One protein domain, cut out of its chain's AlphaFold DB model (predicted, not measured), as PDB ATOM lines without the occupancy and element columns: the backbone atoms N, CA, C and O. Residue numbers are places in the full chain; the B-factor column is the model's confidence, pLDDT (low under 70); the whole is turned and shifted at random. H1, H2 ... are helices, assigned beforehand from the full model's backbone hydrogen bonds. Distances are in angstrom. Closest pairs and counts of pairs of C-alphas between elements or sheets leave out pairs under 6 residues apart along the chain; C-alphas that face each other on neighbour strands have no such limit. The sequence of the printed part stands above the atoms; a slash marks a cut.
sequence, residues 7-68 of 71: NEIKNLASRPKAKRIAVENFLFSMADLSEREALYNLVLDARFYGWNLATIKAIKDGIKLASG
ATOM      1  N   ASN A   7     218.429 108.887 -68.688       96.94
ATOM      2  CA  ASN A   7     217.705 108.494 -67.481       96.94
ATOM      3  C   ASN A   7     217.492 109.675 -66.529       96.94
ATOM      4  O   ASN A   7     216.414 109.801 -65.953       96.94
ATOM      5  N   GLU A   8     218.471 110.569 -66.392       96.94
ATOM      6  CA  GLU A   8     218.320 111.790 -65.592       96.94
ATOM      7  C   GLU A   8     217.233 112.697 -66.170       96.94
ATOM      8  O   GLU A   8     216.353 113.147 -65.433       96.94
ATOM      9  N   ILE A   9     217.231 112.895 -67.491       97.31
ATOM     10  CA  ILE A   9     216.210 113.692 -68.180       97.31
ATOM     11  C   ILE A   9     214.827 113.052 -68.007       97.31
ATOM     12  O   ILE A   9     213.887 113.733 -67.594       97.31
ATOM     13  N   LYS A  10     214.695 111.737 -68.237       97.38
ATOM     14  CA  LYS A  10     213.424 111.010 -68.057       97.38
ATOM     15  C   LYS A  10     212.890 111.119 -66.629       97.38
ATOM     16  O   LYS A  10     211.691 111.325 -66.448       97.38
ATOM     17  N   ASN A  11     213.758 111.034 -65.622       97.69
ATOM     18  CA  ASN A  11     213.377 111.173 -64.214       97.69
ATOM     19  C   ASN A  11     212.891 112.589 -63.866       97.69
ATOM     20  O   ASN A  11     212.003 112.763 -63.033       97.69
ATOM     21  N   LEU A  12     213.463 113.620 -64.489       97.75
ATOM     22  CA  LEU A  12     212.999 114.998 -64.316       97.75
ATOM     23  C   LEU A  12     211.677 115.235 -65.054       97.75
ATOM     24  O   LEU A  12     210.776 115.885 -64.520       97.75
ATOM     25  N   ALA A  13     211.543 114.678 -66.256       97.62
ATOM     26  CA  ALA A  13     210.378 114.843 -67.113       97.62
ATOM     27  C   ALA A  13     209.149 114.044 -66.640       97.62
ATOM     28  O   ALA A  13     208.023 114.402 -66.983       97.62
ATOM     29  N   SER A  14     209.341 113.001 -65.822       97.56
ATOM     30  CA  SER A  14     208.265 112.190 -65.232       97.56
ATOM     31  C   SER A  14     207.613 112.814 -63.992       97.56
ATOM     32  O   SER A  14     206.682 112.241 -63.423       97.56
ATOM     33  N   ARG A  15     208.078 113.988 -63.550       96.31
ATOM     34  CA  ARG A  15     207.561 114.633 -62.340       96.31
ATOM     35  C   ARG A  15     206.079 114.998 -62.470       96.31
ATOM     36  O   ARG A  15     205.655 115.487 -63.522       96.31
ATOM     37  N   PRO A  16     205.290 114.858 -61.386       97.00
ATOM     38  CA  PRO A  16     203.875 115.196 -61.409       97.00
ATOM     39  C   PRO A  16     203.636 116.614 -61.933       97.00
ATOM     40  O   PRO A  16     204.251 117.573 -61.463       97.00
ATOM     41  N   LYS A  17     202.703 116.738 -62.884       96.06
ATOM     42  CA  LYS A  17     202.269 118.004 -63.503       96.06
ATOM     43  C   LYS A  17     203.323 118.703 -64.377       96.06
ATOM     44  O   LYS A  17     203.018 119.766 -64.919       96.06
ATOM     45  N   ALA A  18     204.523 118.148 -64.552       97.38
ATOM     46  CA  ALA A  18     205.499 118.684 -65.497       97.38
ATOM     47  C   ALA A  18     205.093 118.351 -66.944       97.38
ATOM     48  O   ALA A  18     204.616 117.256 -67.240       97.38
ATOM     49  N   LYS A  19     205.293 119.296 -67.868       97.56
ATOM     50  CA  LYS A  19     205.136 119.050 -69.304       97.56
ATOM     51  C   LYS A  19     206.361 118.288 -69.802       97.56
ATOM     52  O   LYS A  19     207.385 118.899 -70.088       97.56
ATOM     53  N   ARG A  20     206.243 116.963 -69.915       97.50
ATOM     54  CA  ARG A  20     207.334 116.055 -70.302       97.50
ATOM     55  C   ARG A  20     208.175 116.564 -71.483       97.50
ATOM     56  O   ARG A  20     209.377 116.727 -71.329       97.50
ATOM     57  N   ILE A  21     207.529 116.887 -72.607       97.50
ATOM     58  CA  ILE A  21     208.204 117.327 -73.842       97.50
ATOM     59  C   ILE A  21     209.004 118.621 -73.624       97.50
ATOM     60  O   ILE A  21     210.103 118.758 -74.143       97.50
ATOM     61  N   ALA A  22     208.485 119.559 -72.825       97.94
ATOM     62  CA  ALA A  22     209.199 120.798 -72.515       97.94
ATOM     63  C   ALA A  22     210.474 120.527 -71.703       97.94
ATOM     64  O   ALA A  22     211.520 121.095 -71.993       97.94
ATOM     65  N   VAL A  23     210.384 119.636 -70.709       98.25
ATOM     66  CA  VAL A  23     211.539 119.247 -69.889       98.25
ATOM     67  C   VAL A  23     212.584 118.524 -70.736       98.25
ATOM     68  O   VAL A  23     213.757 118.869 -70.659       98.25
ATOM     69  N   GLU A  24     212.169 117.553 -71.552       98.00
ATOM     70  CA  GLU A  24     213.069 116.809 -72.439       98.00
ATOM     71  C   GLU A  24     213.774 117.760 -73.418       98.00
ATOM     72  O   GLU A  24     214.999 117.846 -73.398       98.00
ATOM     73  N   ASN A  25     213.019 118.541 -74.196       97.62
ATOM     74  CA  ASN A  25     213.585 119.427 -75.217       97.62
ATOM     75  C   ASN A  25     214.553 120.462 -74.637       97.62
ATOM     76  O   ASN A  25     215.618 120.685 -75.209       97.62
ATOM     77  N   PHE A  26     214.206 121.077 -73.502       97.94
ATOM     78  CA  PHE A  26     215.065 122.082 -72.880       97.94
ATOM     79  C   PHE A  26     216.364 121.468 -72.348       97.94
ATOM     80  O   PHE A  26     217.446 122.016 -72.539       97.94
ATOM     81  N   LEU A  27     216.281 120.323 -71.661       96.94
ATOM     82  CA  LEU A  27     217.467 119.704 -71.067       96.94
ATOM     83  C   LEU A  27     218.395 119.085 -72.121       96.94
ATOM     84  O   LEU A  27     219.598 119.020 -71.880       96.94
ATOM     85  N   PHE A  28     217.873 118.677 -73.283       95.25
ATOM     86  CA  PHE A  28     218.701 118.251 -74.415       95.25
ATOM     87  C   PHE A  28     219.458 119.406 -75.079       95.25
ATOM     88  O   PHE A  28     220.555 119.192 -75.582       95.25
ATOM     89  N   SER A  29     218.912 120.625 -75.085       93.56
ATOM     90  CA  SER A  29     219.511 121.756 -75.807       93.56
ATOM     91  C   SER A  29     220.559 122.546 -75.013       93.56
ATOM     92  O   SER A  29     221.178 123.453 -75.561       93.56
ATOM     93  N   MET A  30     220.778 122.230 -73.730       93.25
ATOM     94  CA  MET A  30     221.583 123.072 -72.833       93.25
ATOM     95  C   MET A  30     223.047 122.635 -72.632       93.25
ATOM     96  O   MET A  30     223.736 123.247 -71.815       93.25
ATOM     97  N   ALA A  31     223.532 121.584 -73.309       86.25
ATOM     98  CA  ALA A  31     224.874 121.025 -73.074       86.25
ATOM     99  C   ALA A  31     225.989 122.087 -73.204       86.25
ATOM    100  O   ALA A  31     226.814 122.235 -72.296       86.25
ATOM    101  N   ASP A  32     225.919 122.912 -74.249       89.81
ATOM    102  CA  ASP A  32     226.902 123.963 -74.549       89.81
ATOM    103  C   ASP A  32     226.654 125.290 -73.810       89.81
ATOM    104  O   ASP A  32     227.396 126.252 -73.990       89.81
ATOM    105  N   LEU A  33     225.632 125.359 -72.951       94.38
ATOM    106  CA  LEU A  33     225.295 126.572 -72.206       94.38
ATOM    107  C   LEU A  33     226.001 126.619 -70.846       94.38
ATOM    108  O   LEU A  33     226.188 125.601 -70.164       94.38
ATOM    109  N   SER A  34     226.333 127.826 -70.394       95.38
ATOM    110  CA  SER A  34     226.589 128.099 -68.979       95.38
ATOM    111  C   SER A  34     225.293 128.016 -68.161       95.38
ATOM    112  O   SER A  34     224.187 128.157 -68.688       95.38
ATOM    113  N   GLU A  35     225.411 127.837 -66.839       95.62
ATOM    114  CA  GLU A  35     224.250 127.852 -65.933       95.62
ATOM    115  C   GLU A  35     223.434 129.146 -66.080       95.62
ATOM    116  O   GLU A  35     222.204 129.119 -66.130       95.62
ATOM    117  N   ARG A  36     224.122 130.289 -66.206       96.31
ATOM    118  CA  ARG A  36     223.490 131.605 -66.359       96.31
ATOM    119  C   ARG A  36     222.679 131.701 -67.650       96.31
ATOM    120  O   ARG A  36     221.552 132.191 -67.606       96.31
ATOM    121  N   GLU A  37     223.230 131.247 -68.774       97.44
ATOM    122  CA  GLU A  37     222.529 131.243 -70.066       97.44
ATOM    123  C   GLU A  37     221.307 130.326 -70.029       97.44
ATOM    124  O   GLU A  37     220.222 130.734 -70.434       97.44
ATOM    125  N   ALA A  38     221.438 129.129 -69.454       97.62
ATOM    126  CA  ALA A  38     220.313 128.210 -69.316       97.62
ATOM    127  C   ALA A  38     219.202 128.775 -68.419       97.62
ATOM    128  O   ALA A  38     218.022 128.667 -68.744       97.62
ATOM    129  N   LEU A  39     219.540 129.434 -67.307       97.44
ATOM    130  CA  LEU A  39     218.539 130.088 -66.459       97.44
ATOM    131  C   LEU A  39     217.841 131.248 -67.176       97.44
ATOM    132  O   LEU A  39     216.633 131.421 -67.009       97.44
ATOM    133  N   TYR A  40     218.575 132.024 -67.977       97.88
ATOM    134  CA  TYR A  40     218.003 133.103 -68.777       97.88
ATOM    135  C   TYR A  40     217.049 132.563 -69.854       97.88
ATOM    136  O   TYR A  40     215.898 133.001 -69.924       97.88
ATOM    137  N   ASN A  41     217.477 131.547 -70.609       97.56
ATOM    138  CA  ASN A  41     216.648 130.878 -71.615       97.56
ATOM    139  C   ASN A  41     215.383 130.282 -70.990       97.56
ATOM    140  O   ASN A  41     214.293 130.462 -71.525       97.56
ATOM    141  N   LEU A  42     215.487 129.667 -69.806       98.12
ATOM    142  CA  LEU A  42     214.327 129.125 -69.098       98.12
ATOM    143  C   LEU A  42     213.286 130.203 -68.769       98.12
ATOM    144  O   LEU A  42     212.090 129.942 -68.857       98.12
ATOM    145  N   VAL A  43     213.708 131.405 -68.365       97.81
ATOM    146  CA  VAL A  43     212.773 132.505 -68.070       97.81
ATOM    147  C   VAL A  43     212.028 132.940 -69.332       97.81
ATOM    148  O   VAL A  43     210.812 133.141 -69.279       97.81
ATOM    149  N   LEU A  44     212.737 133.060 -70.456       97.56
ATOM    150  CA  LEU A  44     212.143 133.434 -71.738       97.56
ATOM    151  C   LEU A  44     211.176 132.358 -72.247       97.56
ATOM    152  O   LEU A  44     210.011 132.670 -72.502       97.56
ATOM    153  N   ASP A  45     211.611 131.100 -72.299       97.50
ATOM    154  CA  ASP A  45     210.803 129.973 -72.772       97.50
ATOM    155  C   ASP A  45     209.573 129.751 -71.894       97.50
ATOM    156  O   ASP A  45     208.465 129.563 -72.398       97.50
ATOM    157  N   ALA A  46     209.724 129.833 -70.569       97.69
ATOM    158  CA  ALA A  46     208.601 129.667 -69.655       97.69
ATOM    159  C   ALA A  46     207.518 130.729 -69.876       97.69
ATOM    160  O   ALA A  46     206.328 130.409 -69.799       97.69
ATOM    161  N   ARG A  47     207.920 131.974 -70.176       97.06
ATOM    162  CA  ARG A  47     206.996 133.064 -70.507       97.06
ATOM    163  C   ARG A  47     206.363 132.859 -71.881       97.06
ATOM    164  O   ARG A  47     205.154 133.017 -72.004       97.06
ATOM    165  N   PHE A  48     207.162 132.511 -72.886       97.31
ATOM    166  CA  PHE A  48     206.706 132.364 -74.267       97.31
ATOM    167  C   PHE A  48     205.747 131.176 -74.436       97.31
ATOM    168  O   PHE A  48     204.696 131.306 -75.057       97.31
ATOM    169  N   TYR A  49     206.060 130.035 -73.819       96.44
ATOM    170  CA  TYR A  49     205.283 128.796 -73.930       96.44
ATOM    171  C   TYR A  49     204.293 128.561 -72.777       96.44
ATOM    172  O   TYR A  49     203.657 127.499 -72.712       96.44
ATOM    173  N   GLY A  50     204.176 129.504 -71.835       97.06
ATOM    174  CA  GLY A  50     203.266 129.404 -70.691       97.06
ATOM    175  C   GLY A  50     203.504 128.144 -69.849       97.06
ATOM    176  O   GLY A  50     202.573 127.382 -69.565       97.06
ATOM    177  N   TRP A  51     204.762 127.853 -69.514       97.69
ATOM    178  CA  TRP A  51     205.095 126.667 -68.723       97.69
ATOM    179  C   TRP A  51     204.669 126.824 -67.265       97.69
ATOM    180  O   TRP A  51     204.830 127.872 -66.646       97.69
ATOM    181  N   ASN A  52     204.133 125.744 -66.694       97.25
ATOM    182  CA  ASN A  52     203.711 125.738 -65.298       97.25
ATOM    183  C   ASN A  52     204.910 125.613 -64.340       97.25
ATOM    184  O   ASN A  52     206.009 125.202 -64.723       97.25
ATOM    185  N   LEU A  53     204.674 125.904 -63.059       97.81
ATOM    186  CA  LEU A  53     205.715 125.873 -62.026       97.81
ATOM    187  C   LEU A  53     206.387 124.498 -61.885       97.81
ATOM    188  O   LEU A  53     207.583 124.438 -61.614       97.81
ATOM    189  N   ALA A  54     205.654 123.399 -62.100       98.19
ATOM    190  CA  ALA A  54     206.215 122.047 -62.041       98.19
ATOM    191  C   ALA A  54     207.236 121.798 -63.165       98.19
ATOM    192  O   ALA A  54     208.307 121.249 -62.913       98.19
ATOM    193  N   THR A  55     206.934 122.265 -64.379       98.56
ATOM    194  CA  THR A  55     207.828 122.200 -65.547       98.56
ATOM    195  C   THR A  55     209.073 123.049 -65.311       98.56
ATOM    196  O   THR A  55     210.188 122.549 -65.428       98.56
ATOM    197  N   ILE A  56     208.892 124.301 -64.876       98.50
ATOM    198  CA  ILE A  56     210.003 125.212 -64.562       98.50
ATOM    199  C   ILE A  56     210.894 124.611 -63.472       98.50
ATOM    200  O   ILE A  56     212.117 124.635 -63.585       98.50
ATOM    201  N   LYS A  57     210.300 124.038 -62.418       98.38
ATOM    202  CA  LYS A  57     211.055 123.398 -61.338       98.38
ATOM    203  C   LYS A  57     211.827 122.168 -61.819       98.38
ATOM    204  O   LYS A  57     212.968 121.988 -61.405       98.38
ATOM    205  N   ALA A  58     211.226 121.322 -62.655       98.56
ATOM    206  CA  ALA A  58     211.911 120.170 -63.238       98.56
ATOM    207  C   ALA A  58     213.145 120.598 -64.043       98.56
ATOM    208  O   ALA A  58     214.222 120.039 -63.844       98.56
ATOM    209  N   ILE A  59     213.013 121.639 -64.867       98.31
ATOM    210  CA  ILE A  59     214.125 122.161 -65.664       98.31
ATOM    211  C   ILE A  59     215.194 122.808 -64.774       98.31
ATOM    212  O   ILE A  59     216.368 122.487 -64.924       98.31
ATOM    213  N   LYS A  60     214.817 123.644 -63.792       98.00
ATOM    214  CA  LYS A  60     215.777 124.241 -62.837       98.00
ATOM    215  C   LYS A  60     216.595 123.190 -62.096       98.00
ATOM    216  O   LYS A  60     217.803 123.348 -61.945       98.00
ATOM    217  N   ASP A  61     215.948 122.120 -61.637       97.88
ATOM    218  CA  ASP A  61     216.649 121.034 -60.954       97.88
ATOM    219  C   ASP A  61     217.600 120.295 -61.917       97.88
ATOM    220  O   ASP A  61     218.688 119.900 -61.502       97.88
ATOM    221  N   GLY A  62     217.240 120.172 -63.201       97.31
ATOM    222  CA  GLY A  62     218.121 119.659 -64.255       97.31
ATOM    223  C   GLY A  62     219.335 120.551 -64.528       97.31
ATOM    224  O   GLY A  62     220.457 120.050 -64.552       97.31
ATOM    225  N   ILE A  63     219.142 121.869 -64.639       97.12
ATOM    226  CA  ILE A  63     220.233 122.852 -64.781       97.12
ATOM    227  C   ILE A  63     221.204 122.741 -63.596       97.12
ATOM    228  O   ILE A  63     222.418 122.648 -63.782       97.12
ATOM    229  N   LYS A  64     220.678 122.675 -62.365       96.06
ATOM    230  CA  LYS A  64     221.498 122.528 -61.152       96.06
ATOM    231  C   LYS A  64     222.289 121.216 -61.144       96.06
ATOM    232  O   LYS A  64     223.463 121.199 -60.775       96.06
ATOM    233  N   LEU A  65     221.656 120.119 -61.557       95.62
ATOM    234  CA  LEU A  65     222.290 118.805 -61.662       95.62
ATOM    235  C   LEU A  65     223.430 118.799 -62.700       95.62
ATOM    236  O   LEU A  65     224.485 118.208 -62.458       95.62
ATOM    237  N   ALA A  66     223.237 119.491 -63.825       94.88
ATOM    238  CA  ALA A  66     224.226 119.650 -64.891       94.88
ATOM    239  C   ALA A  66     225.376 120.609 -64.516       94.88
ATOM    240  O   ALA A  66     226.495 120.466 -65.011       94.88
ATOM    241  N   SER A  67     225.125 121.555 -63.610       92.44
ATOM    242  CA  SER A  67     226.114 122.534 -63.124       92.44
ATOM    243  C   SER A  67     227.007 121.993 -61.998       92.44
ATOM    244  O   SER A  67     227.845 122.710 -61.464       92.44
ATOM    245  N   GLY A  68     226.857 120.715 -61.631       84.06
ATOM    246  CA  GLY A  68     227.666 120.089 -60.584       84.06
ATOM    247  C   GLY A  68     227.153 120.345 -59.170       84.06
ATOM    248  O   GLY A  68     227.918 120.197 -58.220       84.06
TER     249      GLY A  68
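This is residues 7 to 68 of the 71 residues of an uncharacterized protein of Thermoplasmata archaeon (UniProt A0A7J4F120). Helix H4 forms the core of a small, flat, compact helical domain, and the three other helices fan round one side of it. H3 folds back beside H4 as a helical hairpin, the short H1 packs on H4 on its other side, and H2 packs on H4 between H1 and H3. The printed part has 62 residues with four named helices, H1, H2, H3 and H4 in that order along the chain, and no named strand; the class is all helix. The whole is compact, with a radius of gyration of the C-alphas of 10.3 A, and the C-alphas span 27 by 27 by 14 A along their three main axes.

H4, residues 53 to 66, is the hub and touches three other helices. H3, residues 35 to 48, touches H4 and forms a helical hairpin with it, at a shallow tilt of 18 degrees, opposite ways; the closest C-alphas are those of Glu 35 and Ile 63, 6.5 A apart. H2, residues 20 to 29, touches H4 at a shallow tilt of 31 degrees, the same way, and their closest C-alphas, those of Val 23 and Ile 59, are 5.7 A apart. H1, residues 7 to 13, touches H4 at a shallow tilt of 25 degrees, opposite ways, with the C-alphas of Leu 12 and Ala 58 the closest at 5.4 A. H1 also touches H2, at a steep tilt of 51 degrees, opposite ways; their closest C-alphas, those of Ala 13 and Arg 20, are 4.6 A apart. The helix packing is mostly aligned, with 3 of these 4 touching pairs at a shallow tilt. H2 and H3 are near each other, with 8 pairs of C-alphas within 10 A. H1 and H3 are apart. In H1, H2, H3 and H4 every O i to N i+4 pair is within hydrogen-bond range.

H3 and H4 are the longest helices, 14 residues each. H3 measures 19.9 A from its first to its last C-alpha and begins at C-alpha 35, (224.250, 127.852, -65.933). H4 measures 19.7 A and ends at C-alpha 66, (224.226, 119.650, -64.891). H2 has 10 residues and measures 14.5 A. H1 has 7 residues, measures 9.7 A and begins at C-alpha 7, (217.705, 108.494, -67.481).

The two C-alphas farthest apart are those of Gly 50 and Gly 68, at 28.0 A. The printed part runs from residue 7 to residue 68 with no cut. The links from H2 to H3 and from H3 to H4 are tight, and the link from H1 to H2 is short. The mean pLDDT of the printed part is 96.6, and no printed residue is under 70.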